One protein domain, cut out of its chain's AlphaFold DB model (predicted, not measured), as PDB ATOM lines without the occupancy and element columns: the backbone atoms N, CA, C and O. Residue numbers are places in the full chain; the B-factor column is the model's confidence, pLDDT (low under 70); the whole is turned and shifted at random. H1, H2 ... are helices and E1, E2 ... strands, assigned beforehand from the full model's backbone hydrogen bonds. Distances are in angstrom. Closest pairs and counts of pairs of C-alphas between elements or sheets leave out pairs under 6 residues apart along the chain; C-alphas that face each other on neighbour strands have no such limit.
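Overview. This is residues 37 to 48 and 86 to 246 of the 294 residues of an uncharacterized protein of Nippostrongylus brasiliensis (UniProt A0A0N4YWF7). Two strongly twisted six-stranded sheets lie face to face as a sandwich, their strands crossed at 40 degrees. Short helices H1 and H3 each pack on both sheets, and H2 covers part of the opposite face of the first sheet from H1. The printed part has 173 residues, in the order E1 E2 E3 E4 H1 E5 E6 H2 E7 E8 E9 E10 H3 E11 E12. The sheets, E2 E1 E4 E3 E6 E5 and E8 E7 E10 E9 E12 E11, are antiparallel throughout, and the class is mostly strand. The whole is compact, with a radius of gyration of the C-alphas of 14.4 A and spans of 46 by 34 by 31 A.

Along the chain. E1, residues 37 to 44, begins with C-alpha 37 at (75.950, -34.262, 254.700). E2 is residues 88 to 93, E3 96 to 104, 24.7 A long, and E4 107 to 115, 24.1 A long. H1 is residues 117 to 123, E5 128 to 132, E6 135 to 143 and H2 149 to 153. E7 is residues 172 to 180, 25.2 A long, and E8 189 to 193. E9, residues 196 to 206, is 31.3 A long, and E10, 209 to 219, is 29.7 A long. H3 is residues 221 to 226, E11 232 to 237 and E12 240 to 245, with C-alpha 245 at (86.869, -19.731, 241.453).

Arrangement. In the first sheet E2 and E5 are edge strands, and E6 bends by 68 degrees at residue 138. E3 and E4 form a hairpin, with N 100 and O 111 2.9 A apart, within hydrogen-bond range. H1 is on this sheet, 8.3 A over it. H2, on the opposite face, is over E3 at a height of 6.9 A. In the second sheet E8 and E11 are edge strands. E9 and E10 form a hairpin, with N 202 and O 213 2.8 A apart, within hydrogen-bond range. Across the sandwich, the closest C-alphas of E4 and E10 are those of Val 115 and Leu 217, 6.5 A apart. H3 is on the second sheet at a height of 9.1 A, slantwise to the strands at 47 degrees to E9 on the local plane. H1, H2 and H3 have every O i to N i+4 pair within hydrogen-bond range.

Size, cuts and confidence. The C-alphas farthest apart are those of Gly 168 and Asn 207, 46.1 A. Residues 49 to 85 are not printed, and C-alphas 48 and 86 are 7.3 A apart across the cut. The link H2 to E7 is long. The mean pLDDT of the printed part is 80.4, with residues 86 to 89, 158 to 171, 189 and 191 to 192 under 70.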
ATOM      1  N   ALA A  37      74.538 -34.608 254.570       80.50
ATOM      2  CA  ALA A  37      75.950 -34.262 254.700       80.50
ATOM      3  C   ALA A  37      76.808 -35.193 253.835       80.50
ATOM      4  O   ALA A  37      76.888 -36.393 254.109       80.50
ATOM      5  N   CYS A  38      77.472 -34.659 252.814       81.44
ATOM      6  CA  CYS A  38      78.361 -35.413 251.933       81.44
ATOM      7  C   CYS A  38      79.827 -35.183 252.276       81.44
ATOM      8  O   CYS A  38      80.220 -34.084 252.654       81.44
ATOM      9  N   PHE A  39      80.641 -36.216 252.093       82.94
ATOM     10  CA  PHE A  39      82.086 -36.072 252.063       82.94
ATOM     11  C   PHE A  39      82.482 -35.377 250.751       82.94
ATOM     12  O   PHE A  39      82.025 -35.787 249.683       82.94
ATOM     13  N   SER A  40      83.299 -34.329 250.836       79.50
ATOM     14  CA  SER A  40      83.935 -33.660 249.697       79.50
ATOM     15  C   SER A  40      85.446 -33.760 249.859       79.50
ATOM     16  O   SER A  40      85.956 -33.459 250.939       79.50
ATOM     17  N   GLY A  41      86.143 -34.230 248.825       76.81
ATOM     18  CA  GLY A  41      87.590 -34.449 248.859       76.81
ATOM     19  C   GLY A  41      88.096 -35.397 247.771       76.81
ATOM     20  O   GLY A  41      87.336 -35.851 246.916       76.81
ATOM     21  N   ILE A  42      89.392 -35.713 247.810       76.56
ATOM     22  CA  ILE A  42      90.063 -36.583 246.828       76.56
ATOM     23  C   ILE A  42      90.819 -37.693 247.557       76.56
ATOM     24  O   ILE A  42      91.506 -37.440 248.549       76.56
ATOM     25  N   THR A  43      90.737 -38.914 247.033       77.25
ATOM     26  CA  THR A  43      91.570 -40.042 247.451       77.25
ATOM     27  C   THR A  43      92.365 -40.597 246.276       77.25
ATOM     28  O   THR A  43      91.807 -40.770 245.196       77.25
ATOM     29  N   ILE A  44      93.625 -40.955 246.516       78.88
ATOM     30  CA  ILE A  44      94.473 -41.714 245.587       78.88
ATOM     31  C   ILE A  44      94.822 -43.021 246.283       78.88
ATOM     32  O   ILE A  44      95.320 -43.004 247.409       78.88
ATOM     33  N   ASN A  45      94.518 -44.155 245.652       80.00
ATOM     34  CA  ASN A  45      94.704 -45.489 246.229       80.00
ATOM     35  C   ASN A  45      94.092 -45.610 247.639       80.00
ATOM     36  O   ASN A  45      94.697 -46.166 248.553       80.00
ATOM     37  N   ASN A  46      92.887 -45.049 247.809       73.56
ATOM     38  CA  ASN A  46      92.133 -44.957 249.070       73.56
ATOM     39  C   ASN A  46      92.782 -44.097 250.171       73.56
ATOM     40  O   ASN A  46      92.299 -44.078 251.301       73.56
ATOM     41  N   VAL A  47      93.838 -43.345 249.856       74.06
ATOM     42  CA  VAL A  47      94.467 -42.387 250.770       74.06
ATOM     43  C   VAL A  47      93.959 -40.986 250.456       74.06
ATOM     44  O   VAL A  47      94.099 -40.516 249.326       74.06
ATOM     45  N   VAL A  48      93.391 -40.304 251.453       70.69
ATOM     46  CA  VAL A  48      92.957 -38.903 251.328       70.69
ATOM     47  C   VAL A  48      94.156 -38.020 251.014       70.69
ATOM     48  O   VAL A  48      95.170 -38.065 251.709       70.69
ATOM     49  N   ALA A  86      93.043 -31.836 256.354       42.47
ATOM     50  CA  ALA A  86      92.726 -32.758 255.288       42.47
ATOM     51  C   ALA A  86      92.010 -31.966 254.195       42.47
ATOM     52  O   ALA A  86      91.147 -31.144 254.516       42.47
ATOM     53  N   ASN A  87      92.301 -32.228 252.914       55.97
ATOM     54  CA  ASN A  87      91.459 -31.754 251.800       55.97
ATOM     55  C   ASN A  87      90.158 -32.561 251.749       55.97
ATOM     56  O   ASN A  87      89.791 -33.153 250.734       55.97
ATOM     57  N   ALA A  88      89.517 -32.674 252.895       61.00
ATOM     58  CA  ALA A  88      88.347 -33.466 253.118       61.00
ATOM     59  C   ALA A  88      87.480 -32.692 254.094       61.00
ATOM     60  O   ALA A  88      87.896 -32.386 255.213       61.00
ATOM     61  N   THR A  89      86.275 -32.351 253.667       66.81
ATOM     62  CA  THR A  89      85.309 -31.660 254.511       66.81
ATOM     63  C   THR A  89      83.908 -32.210 254.280       66.81
ATOM     64  O   THR A  89      83.640 -32.886 253.287       66.81
ATOM     65  N   GLY A  90      83.027 -31.975 255.247       71.81
ATOM     66  CA  GLY A  90      81.619 -32.304 255.129       71.81
ATOM     67  C   GLY A  90      80.915 -31.148 254.441       71.81
ATOM     68  O   GLY A  90      81.210 -29.990 254.726       71.81
ATOM     69  N   VAL A  91      79.968 -31.437 253.561       74.19
ATOM     70  CA  VAL A  91      79.186 -30.411 252.864       74.19
ATOM     71  C   VAL A  91      77.711 -30.708 253.001       74.19
ATOM     72  O   VAL A  91      77.289 -31.847 252.811       74.19
ATOM     73  N   TYR A  92      76.916 -29.692 253.329       76.88
ATOM     74  CA  TYR A  92      75.466 -29.823 253.245       76.88
ATOM     75  C   TYR A  92      75.050 -29.828 251.779       76.88
ATOM     76  O   TYR A  92      75.410 -28.938 251.011       76.88
ATOM     77  N   CYS A  93      74.291 -30.846 251.398       75.69
ATOM     78  CA  CYS A  93      73.938 -31.120 250.021       75.69
ATOM     79  C   CYS A  93      72.418 -31.168 249.867       75.69
ATOM     80  O   CYS A  93      71.753 -32.060 250.387       75.69
ATOM     81  N   ASN A  94      71.872 -30.240 249.078       74.62
ATOM     82  CA  ASN A  94      70.476 -30.264 248.613       74.62
ATOM     83  C   ASN A  94      70.323 -31.140 247.349       74.62
ATOM     84  O   ASN A  94      69.555 -30.829 246.436       74.62
ATOM     85  N   GLY A  95      71.133 -32.192 247.251       81.62
ATOM     86  CA  GLY A  95      71.326 -33.007 246.060       81.62
ATOM     87  C   GLY A  95      71.616 -34.452 246.438       81.62
ATOM     88  O   GLY A  95      70.893 -35.036 247.240       81.62
ATOM     89  N   MET A  96      72.656 -35.027 245.842       85.69
ATOM     90  CA  MET A  96      73.143 -36.365 246.177       85.69
ATOM     91  C   MET A  96      74.642 -36.315 246.450       85.69
ATOM     92  O   MET A  96      75.377 -35.559 245.806       85.69
ATOM     93  N   CYS A  97      75.098 -37.155 247.376       88.19
ATOM     94  CA  CYS A  97      76.517 -37.423 247.523       88.19
ATOM     95  C   CYS A  97      76.977 -38.212 246.306       88.19
ATOM     96  O   CYS A  97      76.355 -39.206 245.941       88.19
ATOM     97  N   SER A  98      78.060 -37.773 245.682       88.44
ATOM     98  CA  SER A  98      78.590 -38.377 244.471       88.44
ATOM     99  C   SER A  98      80.069 -38.679 244.618       88.44
ATOM    100  O   SER A  98      80.784 -38.006 245.364       88.44
ATOM    101  N   SER A  99      80.511 -39.705 243.900       89.56
ATOM    102  CA  SER A  99      81.920 -39.935 243.629       89.56
ATOM    103  C   SER A  99      82.171 -40.113 242.137       89.56
ATOM    104  O   SER A  99      81.287 -40.542 241.389       89.56
ATOM    105  N   LEU A 100      83.383 -39.760 241.715       86.94
ATOM    106  CA  LEU A 100      83.906 -40.029 240.385       86.94
ATOM    107  C   LEU A 100      85.257 -40.723 240.540       86.94
ATOM    108  O   LEU A 100      86.168 -40.141 241.123       86.94
ATOM    109  N   SER A 101      85.383 -41.954 240.057       88.75
ATOM    110  CA  SER A 101      86.613 -42.738 240.175       88.75
ATOM    111  C   SER A 101      87.148 -43.190 238.830       88.75
ATOM    112  O   SER A 101      86.377 -43.425 237.906       88.75
ATOM    113  N   GLY A 102      88.465 -43.326 238.715       86.50
ATOM    114  CA  GLY A 102      89.119 -43.830 237.515       86.50
ATOM    115  C   GLY A 102      90.600 -44.111 237.736       86.50
ATOM    116  O   GLY A 102      91.182 -43.711 238.744       86.50
ATOM    117  N   LEU A 103      91.212 -44.807 236.777       84.06
ATOM    118  CA  LEU A 103      92.653 -45.046 236.766       84.06
ATOM    119  C   LEU A 103      93.372 -43.882 236.085       84.06
ATOM    120  O   LEU A 103      93.197 -43.648 234.889       84.06
ATOM    121  N   VAL A 104      94.216 -43.191 236.842       78.62
ATOM    122  CA  VAL A 104      95.051 -42.088 236.365       78.62
ATOM    123  C   VAL A 104      96.502 -42.490 236.583       78.62
ATOM    124  O   VAL A 104      96.923 -42.722 237.706       78.62
ATOM    125  N   ASN A 105      97.267 -42.651 235.501       79.06
ATOM    126  CA  ASN A 105      98.673 -43.088 235.558       79.06
ATOM    127  C   ASN A 105      98.947 -44.366 236.380       79.06
ATOM    128  O   ASN A 105     100.059 -44.583 236.855       79.06
ATOM    129  N   GLY A 106      97.955 -45.254 236.479       77.31
ATOM    130  CA  GLY A 106      98.045 -46.507 237.233       77.31
ATOM    131  C   GLY A 106      97.555 -46.407 238.678       77.31
ATOM    132  O   GLY A 106      97.378 -47.448 239.310       77.31
ATOM    133  N   ASP A 107      97.267 -45.201 239.161       79.31
ATOM    134  CA  ASP A 107      96.692 -44.962 240.476       79.31
ATOM    135  C   ASP A 107      95.164 -44.884 240.407       79.31
ATOM    136  O   ASP A 107      94.580 -44.347 239.462       79.31
ATOM    137  N   ASN A 108      94.495 -45.449 241.414       82.94
ATOM    138  CA  ASN A 108      93.044 -45.366 241.536       82.94
ATOM    139  C   ASN A 108      92.666 -44.046 242.212       82.94
ATOM    140  O   ASN A 108      92.770 -43.912 243.435       82.94
ATOM    141  N   VAL A 109      92.224 -43.082 241.412       83.44
ATOM    142  CA  VAL A 109      91.799 -41.763 241.874       83.44
ATOM    143  C   VAL A 109      90.295 -41.780 242.070       83.44
ATOM    144  O   VAL A 109      89.559 -42.210 241.187       83.44
ATOM    145  N   THR A 110      89.819 -41.302 243.217       84.00
ATOM    146  CA  THR A 110      88.392 -41.067 243.465       84.00
ATOM    147  C   THR A 110      88.188 -39.671 244.024       84.00
ATOM    148  O   THR A 110      88.807 -39.301 245.020       84.00
ATOM    149  N   THR A 111      87.306 -38.899 243.401       83.12
ATOM    150  CA  THR A 111      86.848 -37.614 243.928       83.12
ATOM    151  C   THR A 111      85.456 -37.760 244.503       83.12
ATOM    152  O   THR A 111      84.665 -38.581 244.040       83.12
ATOM    153  N   PHE A 112      85.165 -36.968 245.524       84.12
ATOM    154  CA  PHE A 112      83.897 -36.960 246.224       84.12
ATOM    155  C   PHE A 112      83.344 -35.550 246.251       84.12
ATOM    156  O   PHE A 112      84.068 -34.598 246.538       84.12
ATOM    157  N   GLN A 113      82.051 -35.432 245.974       79.81
ATOM    158  CA  GLN A 113      81.404 -34.141 245.822       79.81
ATOM    159  C   GLN A 113      79.896 -34.207 246.093       79.81
ATOM    160  O   GLN A 113      79.278 -35.271 246.039       79.81
ATOM    161  N   CYS A 114      79.287 -33.046 246.334       83.62
ATOM    162  CA  CYS A 114      77.840 -32.872 246.224       83.62
ATOM    163  C   CYS A 114      77.481 -32.494 244.783       83.62
ATOM    164  O   CYS A 114      78.086 -31.592 244.200       83.62
ATOM    165  N   VAL A 115      76.474 -33.152 244.206       78.38
ATOM    166  CA  VAL A 115      75.986 -32.839 242.854       78.38
ATOM    167  C   VAL A 115      74.464 -32.684 242.826       78.38
ATOM    168  O   VAL A 115      73.759 -33.298 243.636       78.38
ATOM    169  N   PRO A 116      73.913 -31.911 241.871       78.56
ATOM    170  CA  PRO A 116      72.481 -31.895 241.618       78.56
ATOM    171  C   PRO A 116      71.935 -33.287 241.310       78.56
ATOM    172  O   PRO A 116      72.530 -34.048 240.546       78.56
ATOM    173  N   ARG A 117      70.707 -33.563 241.758       81.38
ATOM    174  CA  ARG A 117      69.982 -34.797 241.399       81.38
ATOM    175  C   ARG A 117      69.855 -34.999 239.891       81.38
ATOM    176  O   ARG A 117      69.813 -36.128 239.421       81.38
ATOM    177  N   SER A 118      69.786 -33.916 239.112       75.94
ATOM    178  CA  SER A 118      69.724 -33.992 237.648       75.94
ATOM    179  C   SER A 118      70.968 -34.636 237.038       75.94
ATOM    180  O   SER A 118      70.836 -35.314 236.021       75.94
ATOM    181  N   VAL A 119      72.146 -34.467 237.646       78.00
ATOM    182  CA  VAL A 119      73.394 -35.103 237.199       78.00
ATOM    183  C   VAL A 119      73.283 -36.619 237.379       78.00
ATOM    184  O   VAL A 119      73.419 -37.355 236.404       78.00
ATOM    185  N   CYS A 120      72.910 -37.074 238.577       83.81
ATOM    186  CA  CYS A 120      72.749 -38.496 238.905       83.81
ATOM    187  C   CYS A 120      71.648 -39.180 238.083       83.81
ATOM    188  O   CYS A 120      71.872 -40.243 237.503       83.81
ATOM    189  N   LYS A 121      70.495 -38.519 237.924       83.56
ATOM    190  CA  LYS A 121      69.393 -39.012 237.084       83.56
ATOM    191  C   LYS A 121      69.779 -39.146 235.616       83.56
ATOM    192  O   LYS A 121      69.307 -40.062 234.952       83.56
ATOM    193  N   SER A 122      70.632 -38.256 235.101       81.25
ATOM    194  CA  SER A 122      71.090 -38.331 233.704       81.25
ATOM    195  C   SER A 122      71.952 -39.566 233.442       81.25
ATOM    196  O   SER A 122      71.935 -40.091 232.334       81.25
ATOM    197  N   LEU A 123      72.681 -40.030 234.460       80.50
ATOM    198  CA  LEU A 123      73.475 -41.258 234.403       80.50
ATOM    199  C   LEU A 123      72.688 -42.504 234.844       80.50
ATOM    200  O   LEU A 123      73.197 -43.610 234.701       80.50
ATOM    201  N   ALA A 124      71.465 -42.336 235.360       88.25
ATOM    202  CA  ALA A 124      70.656 -43.392 235.973       88.25
ATOM    203  C   ALA A 124      71.380 -44.128 237.126       88.25
ATOM    204  O   ALA A 124      71.291 -45.350 237.240       88.25
ATOM    205  N   VAL A 125      72.088 -43.379 237.983       87.50
ATOM    206  CA  VAL A 125      72.896 -43.908 239.107       87.50
ATOM    207  C   VAL A 125      72.347 -43.531 240.489       87.50
ATOM    208  O   VAL A 125      73.105 -43.337 241.435       87.50
ATOM    209  N   ASP A 126      71.028 -43.415 240.635       88.31
ATOM    210  CA  ASP A 126      70.402 -43.108 241.928       88.31
ATOM    211  C   ASP A 126      70.617 -44.262 242.927       88.31
ATOM    212  O   ASP A 126      70.108 -45.367 242.732       88.31
ATOM    213  N   ASN A 127      71.369 -44.003 244.005       90.62
ATOM    214  CA  ASN A 127      71.797 -45.008 244.989       90.62
ATOM    215  C   ASN A 127      72.552 -46.190 244.351       90.62
ATOM    216  O   ASN A 127      72.439 -47.336 244.789       90.62
ATOM    217  N   ALA A 128      73.313 -45.898 243.297       92.31
ATOM    218  CA  ALA A 128      74.029 -46.876 242.494       92.31
ATOM    219  C   ALA A 128      75.316 -46.278 241.901       92.31
ATOM    220  O   ALA A 128      75.635 -45.103 242.089       92.31
ATOM    221  N   CYS A 129      76.046 -47.112 241.164       91.81
ATOM    222  CA  CYS A 129      77.236 -46.738 240.412       91.81
ATOM    223  C   CYS A 129      77.126 -47.247 238.974       91.81
ATOM    224  O   CYS A 129      76.602 -48.338 238.740       91.81
ATOM    225  N   ALA A 130      77.666 -46.495 238.021       90.56
ATOM    226  CA  ALA A 130      77.830 -46.948 236.645       90.56
ATOM    227  C   ALA A 130      79.057 -46.303 235.997       90.56
ATOM    228  O   ALA A 130      79.472 -45.203 236.365       90.56
ATOM    229  N   SER A 131      79.619 -46.980 234.998       89.94
ATOM    230  CA  SER A 131      80.653 -46.387 234.153       89.94
ATOM    231  C   SER A 131      80.079 -45.262 233.292       89.94
ATOM    232  O   SER A 131      78.937 -45.351 232.826       89.94
ATOM    233  N   LEU A 132      80.876 -44.225 233.031       84.81
ATOM    234  CA  LEU A 132      80.434 -43.109 232.207       84.81
ATOM    235  C   LEU A 132      80.191 -43.545 230.748       84.81
ATOM    236  O   LEU A 132      80.986 -44.284 230.152       84.81
ATOM    237  N   PRO A 133      79.116 -43.058 230.105       84.12
ATOM    238  CA  PRO A 133      78.966 -43.176 228.663       84.12
ATOM    239  C   PRO A 133      80.145 -42.515 227.936       84.12
ATOM    240  O   PRO A 133      80.425 -41.338 228.135       84.12
ATOM    241  N   GLY A 134      80.825 -43.271 227.072       80.88
ATOM    242  CA  GLY A 134      81.979 -42.780 226.309       80.88
ATOM    243  C   GLY A 134      83.332 -42.913 227.016       80.88
ATOM    244  O   GLY A 134      84.345 -42.774 226.343       80.88
ATOM    245  N   ASP A 135      83.357 -43.251 228.308       79.00
ATOM    246  CA  ASP A 135      84.579 -43.548 229.056       79.00
ATOM    247  C   ASP A 135      84.299 -44.606 230.132       79.00
ATOM    248  O   ASP A 135      83.803 -44.321 231.222       79.00
ATOM    249  N   ARG A 136      84.583 -45.869 229.797       82.56
ATOM    250  CA  ARG A 136      84.277 -47.003 230.679       82.56
ATOM    251  C   ARG A 136      85.265 -47.176 231.830       82.56
ATOM    252  O   ARG A 136      84.997 -47.994 232.707       82.56
ATOM    253  N   GLU A 137      86.378 -46.447 231.824       85.19
ATOM    254  CA  GLU A 137      87.365 -46.482 232.910       85.19
ATOM    255  C   GLU A 137      86.973 -45.571 234.065       85.19
ATOM    256  O   GLU A 137      87.453 -45.762 235.181       85.19
ATOM    257  N   VAL A 138      86.065 -44.626 233.814       85.75
ATOM    258  CA  VAL A 138      85.534 -43.740 234.840       85.75
ATOM    259  C   VAL A 138      84.197 -44.265 235.347       85.75
ATOM    260  O   VAL A 138      83.274 -44.510 234.571       85.75
ATOM    261  N   THR A 139      84.077 -44.418 236.663       90.50
ATOM    262  CA  THR A 139      82.847 -44.821 237.348       90.50
ATOM    263  C   THR A 139      82.287 -43.648 238.140       90.50
ATOM    264  O   THR A 139      82.985 -43.035 238.941       90.50
ATOM    265  N   GLY A 140      81.013 -43.334 237.915       88.31
ATOM    266  CA  GLY A 140      80.265 -42.358 238.698       88.31
ATOM    267  C   GLY A 140      79.289 -43.057 239.638       88.31
ATOM    268  O   GLY A 140      78.539 -43.933 239.203       88.31
ATOM    269  N   CYS A 141      79.268 -42.650 240.903       91.81
ATOM    270  CA  CYS A 141      78.283 -43.100 241.884       91.81
ATOM    271  C   CYS A 141      77.473 -41.916 242.411       91.81
ATOM    272  O   CYS A 141      78.007 -40.809 242.536       91.81
ATOM    273  N   CYS A 142      76.211 -42.160 242.769       91.12
ATOM    274  CA  CYS A 142      75.395 -41.210 243.520       91.12
ATOM    275  C   CYS A 142      74.563 -41.900 244.595       91.12
ATOM    276  O   CYS A 142      74.100 -43.023 244.411       91.12
ATOM    277  N   CYS A 143      74.314 -41.199 245.699       91.19
ATOM    278  CA  CYS A 143      73.415 -41.665 246.742       91.19
ATOM    279  C   CYS A 143      72.909 -40.547 247.655       91.19
ATOM    280  O   CYS A 143      73.533 -39.493 247.795       91.19
ATOM    281  N   ASP A 144      71.784 -40.813 248.312       89.94
ATOM    282  CA  ASP A 144      71.166 -39.929 249.303       89.94
ATOM    283  C   ASP A 144      70.560 -40.667 250.513       89.94
ATOM    284  O   ASP A 144      69.936 -40.049 251.372       89.94
ATOM    285  N   TYR A 145      70.777 -41.982 250.644       87.56
ATOM    286  CA  TYR A 145      70.167 -42.777 251.720       87.56
ATOM    287  C   TYR A 145      70.789 -42.568 253.114       87.56
ATOM    288  O   TYR A 145      70.176 -42.947 254.113       87.56
ATOM    289  N   LYS A 146      72.012 -42.019 253.211       85.81
ATOM    290  CA  LYS A 146      72.664 -41.641 254.482       85.81
ATOM    291  C   LYS A 146      73.810 -40.654 254.261       85.81
ATOM    292  O   LYS A 146      74.390 -40.602 253.178       85.81
ATOM    293  N   ASN A 147      74.194 -39.930 255.313       83.06
ATOM    294  CA  ASN A 147      75.346 -39.029 255.272       83.06
ATOM    295  C   ASN A 147      76.597 -39.737 254.738       83.06
ATOM    296  O   ASN A 147      76.955 -40.818 255.204       83.06
ATOM    297  N   SER A 148      77.259 -39.097 253.774       84.06
ATOM    298  CA  SER A 148      78.508 -39.556 253.158       84.06
ATOM    299  C   SER A 148      78.445 -40.988 252.616       84.06
ATOM    300  O   SER A 148      79.452 -41.690 252.573       84.06
ATOM    301  N   CYS A 149      77.264 -41.419 252.165       88.31
ATOM    302  CA  CYS A 149      77.045 -42.717 251.526       88.31
ATOM    303  C   CYS A 149      77.969 -42.973 250.319       88.31
ATOM    304  O   CYS A 149      78.229 -44.126 249.988       88.31
ATOM    305  N   SER A 150      78.509 -41.922 249.685       87.44
ATOM    306  CA  SER A 150      79.427 -42.046 248.550       87.44
ATOM    307  C   SER A 150      80.744 -42.724 248.929       87.44
ATOM    308  O   SER A 150      81.325 -43.399 248.085       87.44
ATOM    309  N   LEU A 151      81.182 -42.626 250.192       85.62
ATOM    310  CA  LEU A 151      82.334 -43.378 250.705       85.62
ATOM    311  C   LEU A 151      82.057 -44.885 250.714       85.62
ATOM    312  O   LEU A 151      82.871 -45.665 250.231       85.62
ATOM    313  N   GLU A 152      80.879 -45.291 251.199       88.56
ATOM    314  CA  GLU A 152      80.465 -46.698 251.222       88.56
ATOM    315  C   GLU A 152      80.318 -47.259 249.804       88.56
ATOM    316  O   GLU A 152      80.825 -48.342 249.525       88.56
ATOM    317  N   LEU A 153      79.686 -46.510 248.891       89.19
ATOM    318  CA  LEU A 153      79.568 -46.916 247.486       89.19
ATOM    319  C   LEU A 153      80.926 -47.010 246.777       89.19
ATOM    320  O   LEU A 153      81.097 -47.857 245.904       89.19
ATOM    321  N   ALA A 154      81.900 -46.185 247.173       84.31
ATOM    322  CA  ALA A 154      83.281 -46.275 246.704       84.31
ATOM    323  C   ALA A 154      84.106 -47.362 247.428       84.31
ATOM    324  O   ALA A 154      85.296 -47.499 247.157       84.31
ATOM    325  N   ASN A 155      83.492 -48.139 248.329       86.50
ATOM    326  CA  ASN A 155      84.148 -49.157 249.154       86.50
ATOM    327  C   ASN A 155      85.294 -48.597 250.026       86.50
ATOM    328  O   ASN A 155      86.324 -49.245 250.215       86.50
ATOM    329  N   ILE A 156      85.109 -47.388 250.566       77.38
ATOM    330  CA  ILE A 156      86.022 -46.741 251.511       77.38
ATOM    331  C   ILE A 156      85.372 -46.696 252.896       77.38
ATOM    332  O   ILE A 156      84.391 -45.987 253.116       77.38
ATOM    333  N   THR A 157      85.929 -47.447 253.847       74.19
ATOM    334  CA  THR A 157      85.381 -47.589 255.210       74.19
ATOM    335  C   THR A 157      86.176 -46.855 256.282       74.19
ATOM    336  O   THR A 157      85.656 -46.612 257.368       74.19
ATOM    337  N   ASP A 158      87.420 -46.489 255.980       68.38
ATOM    338  CA  ASP A 158      88.391 -46.042 256.987       68.38
ATOM    339  C   ASP A 158      88.440 -44.511 257.131       68.38
ATOM    340  O   ASP A 158      89.240 -43.965 257.889       68.38
ATOM    341  N   ILE A 159      87.562 -43.807 256.414       67.44
ATOM    342  CA  ILE A 159      87.397 -42.358 256.501       67.44
ATOM    343  C   ILE A 159      86.156 -42.062 257.334       67.44
ATOM    344  O   ILE A 159      85.032 -42.367 256.938       67.44
ATOM    345  N   THR A 160      86.346 -41.394 258.467       64.94
ATOM    346  CA  THR A 160      85.242 -40.778 259.204       64.94
ATOM    347  C   THR A 160      84.899 -39.434 258.561       64.94
ATOM    348  O   THR A 160      85.767 -38.554 258.550       64.94
ATOM    349  N   PRO A 161      83.674 -39.233 258.036       63.53
ATOM    350  CA  PRO A 161      83.304 -37.966 257.429       63.53
ATOM    351  C   PRO A 161      83.415 -36.823 258.443       63.53
ATOM    352  O   PRO A 161      82.857 -36.930 259.540       63.53
ATOM    353  N   PRO A 162      84.112 -35.731 258.106       62.41
ATOM    354  CA  PRO A 162      84.138 -34.552 258.955       62.41
ATOM    355  C   PRO A 162      82.751 -33.901 259.012       62.41
ATOM    356  O   PRO A 162      81.992 -33.911 258.041       62.41
ATOM    357  N   THR A 163      82.417 -33.318 260.163       63.38
ATOM    358  CA  THR A 163      81.177 -32.556 260.332       63.38
ATOM    359  C   THR A 163      81.186 -31.346 259.395       63.38
ATOM    360  O   THR A 163      82.185 -30.619 259.380       63.38
ATOM    361  N   PRO A 164      80.103 -31.085 258.641       64.62
ATOM    362  CA  PRO A 164      80.042 -29.906 257.793       64.62
ATOM    363  C   PRO A 164      80.177 -28.613 258.613       64.62
ATOM    364  O   PRO A 164      79.543 -28.498 259.670       64.62
ATOM    365  N   PRO A 165      80.974 -27.631 258.155       60.44
ATOM    366  CA  PRO A 165      81.059 -26.336 258.816       60.44
ATOM    367  C   PRO A 165      79.707 -25.607 258.751       60.44
ATOM    368  O   PRO A 165      78.920 -25.797 257.822       60.44
ATOM    369  N   SER A 166      79.415 -24.755 259.743       54.81
ATOM    370  CA  SER A 166      78.207 -23.924 259.709       54.81
ATOM    371  C   SER A 166      78.315 -22.909 258.573       54.81
ATOM    372  O   SER A 166      79.232 -22.087 258.556       54.81
ATOM    373  N   THR A 167      77.378 -22.980 257.635       56.06
ATOM    374  CA  THR A 167      77.349 -22.215 256.386       56.06
ATOM    375  C   THR A 167      77.262 -20.710 256.653       56.06
ATOM    376  O   THR A 167      76.247 -20.225 257.155       56.06
ATOM    377  N   GLY A 168      78.321 -19.973 256.312       50.78
ATOM    378  CA  GLY A 168      78.372 -18.504 256.335       50.78
ATOM    379  C   GLY A 168      78.668 -17.885 254.965       50.78
ATOM    380  O   GLY A 168      78.976 -16.698 254.890       50.78
ATOM    381  N   GLU A 169      78.627 -18.678 253.893       60.94
ATOM    382  CA  GLU A 169      79.054 -18.258 252.559       60.94
ATOM    383  C   GLU A 169      77.879 -17.756 251.717       60.94
ATOM    384  O   GLU A 169      76.765 -18.285 251.773       60.94
ATOM    385  N   PHE A 170      78.128 -16.700 250.942       60.78
ATOM    386  CA  PHE A 170      77.125 -16.127 250.055       60.78
ATOM    387  C   PHE A 170      76.898 -17.048 248.850       60.78
ATOM    388  O   PHE A 170      77.870 -17.541 248.277       60.78
ATOM    389  N   PRO A 171      75.636 -17.280 248.447       67.38
ATOM    390  CA  PRO A 171      75.345 -18.148 247.322       67.38
ATOM    391  C   PRO A 171      75.853 -17.543 246.007       67.38
ATOM    392  O   PRO A 171      75.560 -16.382 245.724       67.38
ATOM    393  N   LEU A 172      76.533 -18.346 245.185       71.69
ATOM    394  CA  LEU A 172      76.987 -17.968 243.842       71.69
ATOM    395  C   LEU A 172      76.545 -18.987 242.782       71.69
ATOM    396  O   LEU A 172      76.212 -20.126 243.095       71.69
ATOM    397  N   SER A 173      76.477 -18.583 241.517       74.38
ATOM    398  CA  SER A 173      75.979 -19.412 240.414       74.38
ATOM    399  C   SER A 173      77.108 -20.186 239.730       74.38
ATOM    400  O   SER A 173      77.921 -19.591 239.024       74.38
ATOM    401  N   CYS A 174      77.118 -21.515 239.834       76.69
ATOM    402  CA  CYS A 174      78.136 -22.385 239.231       76.69
ATOM    403  C   CYS A 174      77.592 -23.262 238.115       76.69
ATOM    404  O   CYS A 174      76.466 -23.752 238.190       76.69
ATOM    405  N   TRP A 175      78.409 -23.493 237.085       82.38
ATOM    406  CA  TRP A 175      78.113 -24.510 236.082       82.38
ATOM    407  C   TRP A 175      78.216 -25.897 236.714       82.38
ATOM    408  O   TRP A 175      79.142 -26.165 237.476       82.38
ATOM    409  N   SER A 176      77.282 -26.782 236.389       79.94
ATOM    410  CA  SER A 176      77.305 -28.166 236.832       79.94
ATOM    411  C   SER A 176      77.050 -29.122 235.685       79.94
ATOM    412  O   SER A 176      76.225 -28.844 234.815       79.94
ATOM    413  N   GLY A 177      77.756 -30.248 235.691       78.81
ATOM    414  CA  GLY A 177      77.577 -31.333 234.733       78.81
ATOM    415  C   GLY A 177      78.864 -32.108 234.491       78.81
ATOM    416  O   GLY A 177      79.956 -31.625 234.788       78.81
ATOM    417  N   ILE A 178      78.722 -33.305 233.927       84.06
ATOM    418  CA  ILE A 178      79.833 -34.185 233.569       84.06
ATOM    419  C   ILE A 178      79.998 -34.186 232.051       84.06
ATOM    420  O   ILE A 178      79.027 -34.260 231.288       84.06
ATOM    421  N   TYR A 179      81.251 -34.098 231.630       89.81
ATOM    422  CA  TYR A 179      81.685 -34.044 230.249       89.81
ATOM    423  C   TYR A 179      82.713 -35.135 229.998       89.81
ATOM    424  O   TYR A 179      83.610 -35.333 230.809       89.81
ATOM    425  N   VAL A 180      82.620 -35.790 228.846       90.12
ATOM    426  CA  VAL A 180      83.661 -36.683 228.332       90.12
ATOM    427  C   VAL A 180      84.127 -36.109 227.005       90.12
ATOM    428  O   VAL A 180      83.317 -35.899 226.103       90.12
ATOM    429  N   ASN A 181      85.419 -35.796 226.892       89.62
ATOM    430  CA  ASN A 181      86.012 -35.170 225.703       89.62
ATOM    431  C   ASN A 181      85.235 -33.915 225.254       89.62
ATOM    432  O   ASN A 181      84.902 -33.747 224.081       89.62
ATOM    433  N   ASN A 182      84.897 -33.056 226.223       87.38
ATOM    434  CA  ASN A 182      84.136 -31.813 226.050       87.38
ATOM    435  C   ASN A 182      82.680 -31.997 225.573       87.38
ATOM    436  O   ASN A 182      81.997 -31.006 225.294       87.38
ATOM    437  N   VAL A 183      82.164 -33.227 225.534       88.12
ATOM    438  CA  VAL A 183      80.756 -33.526 225.249       88.12
ATOM    439  C   VAL A 183      80.019 -33.763 226.560       88.12
ATOM    440  O   VAL A 183      80.421 -34.615 227.347       88.12
ATOM    441  N   ALA A 184      78.940 -33.015 226.799       87.06
ATOM    442  CA  ALA A 184      78.103 -33.212 227.980       87.06
ATOM    443  C   ALA A 184      77.439 -34.593 227.922       87.06
ATOM    444  O   ALA A 184      76.746 -34.902 226.952       87.06
ATOM    445  N   ILE A 185      77.624 -35.393 228.971       89.25
ATOM    446  CA  ILE A 185      76.971 -36.703 229.130       89.25
ATOM    447  C   ILE A 185      75.865 -36.678 230.190       89.25
ATOM    448  O   ILE A 185      75.107 -37.635 230.324       89.25
ATOM    449  N   THR A 186      75.736 -35.565 230.915       81.31
ATOM    450  CA  THR A 186      74.628 -35.293 231.835       81.31
ATOM    451  C   THR A 186      73.899 -34.011 231.462       81.31
ATOM    452  O   THR A 186      74.430 -33.168 230.740       81.31
ATOM    453  N   ASN A 187      72.710 -33.809 232.032       78.69
ATOM    454  CA  ASN A 187      72.022 -32.522 231.985       78.69
ATOM    455  C   ASN A 187      72.862 -31.450 232.691       78.69
ATOM    456  O   ASN A 187      72.914 -31.411 233.921       78.69
ATOM    457  N   ALA A 188      73.528 -30.610 231.898       75.62
ATOM    458  CA  ALA A 188      74.394 -29.549 232.384       75.62
ATOM    459  C   ALA A 188      73.658 -28.205 232.473       75.62
ATOM    460  O   ALA A 188      72.794 -27.900 231.648       75.62
ATOM    461  N   GLY A 189      74.013 -27.388 233.461       69.75
ATOM    462  CA  GLY A 189      73.398 -26.080 233.666       69.75
ATOM    463  C   GLY A 189      73.915 -25.366 234.906       69.75
ATOM    464  O   GLY A 189      74.743 -25.895 235.643       69.75
ATOM    465  N   TYR A 190      73.423 -24.150 235.131       73.62
ATOM    466  CA  TYR A 190      73.776 -23.374 236.316       73.62
ATOM    467  C   TYR A 190      72.986 -23.822 237.547       73.62
ATOM    468  O   TYR A 190      71.783 -24.073 237.466       73.62
ATOM    469  N   GLN A 191      73.671 -23.872 238.686       67.44
ATOM    470  CA  GLN A 191      73.102 -24.120 240.005       67.44
ATOM    471  C   GLN A 191      73.605 -23.090 241.017       67.44
ATOM    472  O   GLN A 191      74.680 -22.516 240.851       67.44
ATOM    473  N   THR A 192      72.853 -22.906 242.096       69.00
ATOM    474  CA  THR A 192      73.308 -22.134 243.254       69.00
ATOM    475  C   THR A 192      74.288 -22.961 244.086       69.00
ATOM    476  O   THR A 192      74.002 -24.108 244.419       69.00
ATOM    477  N   CYS A 193      75.417 -22.364 244.443       70.25
ATOM    478  CA  CYS A 193      76.525 -22.949 245.186       70.25
ATOM    479  C   CYS A 193      76.787 -22.146 246.465       70.25
ATOM    480  O   CYS A 193      76.722 -20.922 246.437       70.25
ATOM    481  N   GLN A 194      77.081 -22.829 247.571       74.62
ATOM    482  CA  GLN A 194      77.617 -22.235 248.800       74.62
ATOM    483  C   GLN A 194      79.049 -22.762 248.946       74.62
ATOM    484  O   GLN A 194      79.236 -23.887 249.409       74.62
ATOM    485  N   GLY A 195      80.014 -22.019 248.404       79.12
ATOM    486  CA  GLY A 195      81.376 -22.496 248.158       79.12
ATOM    487  C   GLY A 195      82.051 -21.704 247.047       79.12
ATOM    488  O   GLY A 195      81.751 -20.533 246.835       79.12
ATOM    489  N   GLU A 196      82.910 -22.374 246.288       85.31
ATOM    490  CA  GLU A 196      83.486 -21.916 245.028       85.31
ATOM    491  C   GLU A 196      82.999 -22.803 243.869       85.31
ATOM    492  O   GLU A 196      82.648 -23.976 244.045       85.31
ATOM    493  N   CYS A 197      82.981 -22.261 242.649       85.62
ATOM    494  CA  CYS A 197      82.800 -23.099 241.467       85.62
ATOM    495  C   CYS A 197      84.059 -23.913 241.244       85.62
ATOM    496  O   CYS A 197      85.142 -23.339 241.150       85.62
ATOM    497  N   ALA A 198      83.897 -25.220 241.079       90.06
ATOM    498  CA  ALA A 198      85.004 -26.138 240.914       90.06
ATOM    499  C   ALA A 198      84.846 -27.024 239.681       90.06
ATOM    500  O   ALA A 198      83.740 -27.300 239.200       90.06
ATOM    501  N   SER A 199      85.982 -27.464 239.155       92.62
ATOM    502  CA  SER A 199      86.039 -28.537 238.174       92.62
ATOM    503  C   SER A 199      87.132 -29.515 238.528       92.62
ATOM    504  O   SER A 199      88.215 -29.090 238.926       92.62
ATOM    505  N   VAL A 200      86.880 -30.787 238.264       89.38
ATOM    506  CA  VAL A 200      87.881 -31.849 238.322       89.38
ATOM    507  C   VAL A 200      87.925 -32.533 236.968       89.38
ATOM    508  O   VAL A 200      86.879 -32.867 236.416       89.38
ATOM    509  N   THR A 201      89.124 -32.739 236.432       89.75
ATOM    510  CA  THR A 201      89.362 -33.490 235.201       89.75
ATOM    511  C   THR A 201      90.234 -34.698 235.495       89.75
ATOM    512  O   THR A 201      91.366 -34.552 235.955       89.75
ATOM    513  N   LEU A 202      89.698 -35.876 235.189       86.31
ATOM    514  CA  LEU A 202      90.424 -37.137 235.153       86.31
ATOM    515  C   LEU A 202      90.818 -37.435 233.713       86.31
ATOM    516  O   LEU A 202      89.987 -37.379 232.804       86.31
ATOM    517  N   GLN A 203      92.085 -37.765 233.520       89.50
ATOM    518  CA  GLN A 203      92.622 -38.203 232.250       89.50
ATOM    519  C   GLN A 203      92.884 -39.709 232.299       89.50
ATOM    520  O   GLN A 203      93.834 -40.171 232.931       89.50
ATOM    521  N   THR A 204      92.032 -40.467 231.619       83.06
ATOM    522  CA  THR A 204      92.045 -41.936 231.553       83.06
ATOM    523  C   THR A 204      92.507 -42.404 230.170       83.06
ATOM    524  O   THR A 204      92.712 -41.590 229.262       83.06
ATOM    525  N   THR A 205      92.753 -43.705 229.989       81.25
ATOM    526  CA  THR A 205      93.267 -44.257 228.724       81.25
ATOM    527  C   THR A 205      92.554 -45.553 228.346       81.25
ATOM    528  O   THR A 205      93.087 -46.643 228.536       81.25
ATOM    529  N   LEU A 206      91.407 -45.437 227.677       76.62
ATOM    530  CA  LEU A 206      90.653 -46.586 227.182       76.62
ATOM    531  C   LEU A 206      91.109 -46.977 225.768       76.62
ATOM    532  O   LEU A 206      91.128 -46.161 224.849       76.62
ATOM    533  N   ASN A 207      91.440 -48.254 225.548       77.19
ATOM    534  CA  ASN A 207      91.885 -48.778 224.240       77.19
ATOM    535  C   ASN A 207      93.074 -48.006 223.625       77.19
ATOM    536  O   ASN A 207      93.116 -47.783 222.413       77.19
ATOM    537  N   SER A 208      94.030 -47.572 224.454       79.75
ATOM    538  CA  SER A 208      95.170 -46.735 224.034       79.75
ATOM    539  C   SER A 208      94.782 -45.353 223.481       79.75
ATOM    540  O   SER A 208      95.616 -44.682 222.874       79.75
ATOM    541  N   GLN A 209      93.538 -44.915 223.690       83.38
ATOM    542  CA  GLN A 209      93.064 -43.562 223.410       83.38
ATOM    543  C   GLN A 209      92.835 -42.838 224.732       83.38
ATOM    544  O   GLN A 209      92.218 -43.372 225.649       83.38
ATOM    545  N   GLN A 210      93.349 -41.619 224.830       85.56
ATOM    546  CA  GLN A 210      93.193 -40.810 226.026       85.56
ATOM    547  C   GLN A 210      91.798 -40.180 226.062       85.56
ATOM    548  O   GLN A 210      91.316 -39.660 225.049       85.56
ATOM    549  N   HIS A 211      91.160 -40.215 227.226       88.81
ATOM    550  CA  HIS A 211      89.877 -39.569 227.467       88.81
ATOM    551  C   HIS A 211      89.994 -38.589 228.625       88.81
ATOM    552  O   HIS A 211      90.709 -38.833 229.592       88.81
ATOM    553  N   ASN A 212      89.296 -37.462 228.501       91.06
ATOM    554  CA  ASN A 212      89.191 -36.476 229.566       91.06
ATOM    555  C   ASN A 212      87.756 -36.492 230.095       91.06
ATOM    556  O   ASN A 212      86.836 -36.055 229.393       91.06
ATOM    557  N   ALA A 213      87.576 -36.977 231.319       88.69
ATOM    558  CA  ALA A 213      86.325 -36.896 232.052       88.69
ATOM    559  C   ALA A 213      86.381 -35.694 232.999       88.69
ATOM    560  O   ALA A 213      87.128 -35.697 233.975       88.69
ATOM    561  N   THR A 214      85.596 -34.659 232.708       89.50
ATOM    562  CA  THR A 214      85.533 -33.436 233.512       89.50
ATOM    563  C   THR A 214      84.184 -33.325 234.197       89.50
ATOM    564  O   THR A 214      83.145 -33.344 233.536       89.50
ATOM    565  N   ILE A 215      84.185 -33.139 235.511       87.25
ATOM    566  CA  ILE A 215      83.002 -32.768 236.281       87.25
ATOM    567  C   ILE A 215      83.100 -31.298 236.690       87.25
ATOM    568  O   ILE A 215      84.134 -30.857 237.180       87.25
ATOM    569  N   TYR A 216      82.021 -30.546 236.478       85.75
ATOM    570  CA  TYR A 216      81.824 -29.193 237.000       85.75
ATOM    571  C   TYR A 216      80.818 -29.236 238.144       85.75
ATOM    572  O   TYR A 216      79.768 -29.887 238.030       85.75
ATOM    573  N   LEU A 217      81.129 -28.557 239.243       84.31
ATOM    574  CA  LEU A 217      80.345 -28.621 240.468       84.31
ATOM    575  C   LEU A 217      80.611 -27.431 241.407       84.31
ATOM    576  O   LEU A 217      81.260 -26.451 241.044       84.31
ATOM    577  N   CYS A 218      80.028 -27.519 242.598       81.81
ATOM    578  CA  CYS A 218      80.235 -26.609 243.712       81.81
ATOM    579  C   CYS A 218      81.099 -27.320 244.751       81.81
ATOM    580  O   CYS A 218      80.667 -28.363 245.246       81.81
ATOM    581  N   ASP A 219      82.265 -26.770 245.080       82.50
ATOM    582  CA  ASP A 219      83.094 -27.284 246.173       82.50
ATOM    583  C   ASP A 219      83.236 -26.245 247.283       82.50
ATOM    584  O   ASP A 219      83.200 -25.042 247.021       82.50
ATOM    585  N   PRO A 220      83.422 -26.672 248.539       77.00
ATOM    586  CA  PRO A 220      83.681 -25.756 249.638       77.00
ATOM    587  C   PRO A 220      84.936 -24.934 249.402       77.00
ATOM    588  O   PRO A 220      85.971 -25.452 248.972       77.00
ATOM    589  N   THR A 221      84.889 -23.679 249.835       77.69
ATOM    590  CA  THR A 221      86.038 -22.772 249.811       77.69
ATOM    591  C   THR A 221      87.273 -23.385 250.477       77.69
ATOM    592  O   THR A 221      88.391 -23.200 250.007       77.69
ATOM    593  N   THR A 222      87.096 -24.173 251.543       74.19
ATOM    594  CA  THR A 222      88.201 -24.829 252.258       74.19
ATOM    595  C   THR A 222      88.965 -25.837 251.401       74.19
ATOM    596  O   THR A 222      90.183 -25.909 251.532       74.19
ATOM    597  N   ILE A 223      88.287 -26.569 250.510       75.56
ATOM    598  CA  ILE A 223      88.917 -27.527 249.586       75.56
ATOM    599  C   ILE A 223      89.704 -26.775 248.510       75.56
ATOM    600  O   ILE A 223      90.867 -27.077 248.246       75.56
ATOM    601  N   CYS A 224      89.095 -25.742 247.930       78.25
ATOM    602  CA  CYS A 224      89.741 -24.908 246.920       78.25
ATOM    603  C   CYS A 224      90.973 -24.168 247.462       78.25
ATOM    604  O   CYS A 224      92.003 -24.087 246.789       78.25
ATOM    605  N   GLN A 225      90.908 -23.689 248.706       80.56
ATOM    606  CA  GLN A 225      92.037 -23.055 249.384       80.56
ATOM    607  C   GLN A 225      93.131 -24.057 249.752       80.56
ATOM    608  O   GLN A 225      94.310 -23.756 249.570       80.56
ATOM    609  N   SER A 226      92.773 -25.247 250.244       71.94
ATOM    610  CA  SER A 226      93.764 -26.247 250.650       71.94
ATOM    611  C   SER A 226      94.538 -26.804 249.454       71.94
ATOM    612  O   SER A 226      95.747 -27.014 249.543       71.94
ATOM    613  N   LEU A 227      93.875 -26.948 248.303       70.69
ATOM    614  CA  LEU A 227      94.500 -27.293 247.024       70.69
ATOM    615  C   LEU A 227      95.237 -26.120 246.360       70.69
ATOM    616  O   LEU A 227      95.866 -26.317 245.321       70.69
ATOM    617  N   ASN A 228      95.184 -24.919 246.946       76.62
ATOM    618  CA  ASN A 228      95.727 -23.691 246.371       76.62
ATOM    619  C   ASN A 228      95.222 -23.471 244.931       76.62
ATOM    620  O   ASN A 228      96.008 -23.263 244.010       76.62
ATOM    621  N   MET A 229      93.908 -23.580 244.720       81.94
ATOM    622  CA  MET A 229      93.249 -23.469 243.410       81.94
ATOM    623  C   MET A 229      92.245 -22.315 243.326       81.94
ATOM    624  O   MET A 229      91.641 -22.113 242.278       81.94
ATOM    625  N   THR A 230      92.039 -21.536 244.391       85.19
ATOM    626  CA  THR A 230      91.120 -20.389 244.342       85.19
ATOM    627  C   THR A 230      91.522 -19.410 243.231       85.19
ATOM    628  O   THR A 230      92.608 -18.832 243.257       85.19
ATOM    629  N   ASN A 231      90.609 -19.195 242.279       86.19
ATOM    630  CA  ASN A 231      90.774 -18.350 241.091       86.19
ATOM    631  C   ASN A 231      91.930 -18.745 240.160       86.19
ATOM    632  O   ASN A 231      92.457 -17.893 239.447       86.19
ATOM    633  N   GLN A 232      92.290 -20.026 240.127       88.50
ATOM    634  CA  GLN A 232      93.285 -20.565 239.200       88.50
ATOM    635  C   GLN A 232      93.018 -22.044 238.905       88.50
ATOM    636  O   GLN A 232      92.254 -22.708 239.609       88.50
ATOM    637  N   CYS A 233      93.636 -22.575 237.854       87.50
ATOM    638  CA  CYS A 233      93.699 -24.019 237.652       87.50
ATOM    639  C   CYS A 233      95.038 -24.575 238.135       87.50
ATOM    640  O   CYS A 233      96.071 -23.911 238.081       87.50
ATOM    641  N   SER A 234      95.036 -25.819 238.606       85.31
ATOM    642  CA  SER A 234      96.258 -26.523 238.979       85.31
ATOM    643  C   SER A 234      96.149 -28.018 238.675       85.31
ATOM    644  O   SER A 234      95.069 -28.572 238.466       85.31
ATOM    645  N   THR A 235      97.301 -28.673 238.611       81.31
ATOM    646  CA  THR A 235      97.420 -30.124 238.446       81.31
ATOM    647  C   THR A 235      97.772 -30.717 239.804       81.31
ATOM    648  O   THR A 235      98.775 -30.320 240.394       81.31
ATOM    649  N   VAL A 236      96.940 -31.629 240.314       74.81
ATOM    650  CA  VAL A 236      97.182 -32.310 241.601       74.81
ATOM    651  C   VAL A 236      98.270 -33.365 241.418       74.81
ATOM    652  O   VAL A 236      99.214 -33.439 242.198       74.81
ATOM    653  N   GLU A 237      98.161 -34.129 240.336       75.88
ATOM    654  CA  GLU A 237      99.140 -35.104 239.869       75.88
ATOM    655  C   GLU A 237      98.998 -35.268 238.353       75.88
ATOM    656  O   GLU A 237      98.039 -34.786 237.746       75.88
ATOM    657  N   ALA A 238      99.948 -35.941 237.709       77.44
ATOM    658  CA  ALA A 238      99.857 -36.167 236.273       77.44
ATOM    659  C   ALA A 238      98.527 -36.875 235.937       77.44
ATOM    660  O   ALA A 238      98.222 -37.917 236.501       77.44
ATOM    661  N   GLY A 239      97.740 -36.297 235.025       79.12
ATOM    662  CA  GLY A 239      96.430 -36.820 234.623       79.12
ATOM    663  C   GLY A 239      95.250 -36.494 235.556       79.12
ATOM    664  O   GLY A 239      94.123 -36.864 235.235       79.12
ATOM    665  N   LEU A 240      95.467 -35.759 236.653       82.75
ATOM    666  CA  LEU A 240      94.416 -35.207 237.512       82.75
ATOM    667  C   LEU A 240      94.615 -33.698 237.675       82.75
ATOM    668  O   LEU A 240      95.589 -33.230 238.273       82.75
ATOM    669  N   SER A 241      93.659 -32.917 237.189       87.38
ATOM    670  CA  SER A 241      93.684 -31.460 237.310       87.38
ATOM    671  C   SER A 241      92.348 -30.901 237.767       87.38
ATOM    672  O   SER A 241      91.309 -31.557 237.683       87.38
ATOM    673  N   GLY A 242      92.375 -29.670 238.260       88.81
ATOM    674  CA  GLY A 242      91.173 -28.972 238.673       88.81
ATOM    675  C   GLY A 242      91.330 -27.463 238.650       88.81
ATOM    676  O   GLY A 242      92.428 -26.935 238.487       88.81
ATOM    677  N   CYS A 243      90.207 -26.772 238.785       91.56
ATOM    678  CA  CYS A 243      90.146 -25.318 238.878       91.56
ATOM    679  C   CYS A 243      89.128 -24.947 239.945       91.56
ATOM    680  O   CYS A 243      88.084 -25.598 240.008       91.56
ATOM    681  N   CYS A 244      89.380 -23.871 240.687       90.50
ATOM    682  CA  CYS A 244      88.363 -23.240 241.519       90.50
ATOM    683  C   CYS A 244      88.229 -21.751 241.209       90.50
ATOM    684  O   CYS A 244      89.172 -21.107 240.748       90.50
ATOM    685  N   CYS A 245      87.057 -21.177 241.471       89.06
ATOM    686  CA  CYS A 245      86.869 -19.731 241.453       89.06
ATOM    687  C   CYS A 245      85.647 -19.269 242.243       89.06
ATOM    688  O   CYS A 245      84.642 -19.967 242.364       89.06
ATOM    689  N   ASN A 246      85.729 -18.040 242.743       86.25
ATOM    690  CA  ASN A 246      84.811 -17.505 243.749       86.25
ATOM    691  C   ASN A 246      83.876 -16.403 243.220       86.25
ATOM    692  O   ASN A 246      83.407 -15.557 243.980       86.25
TER     693      ASN A 246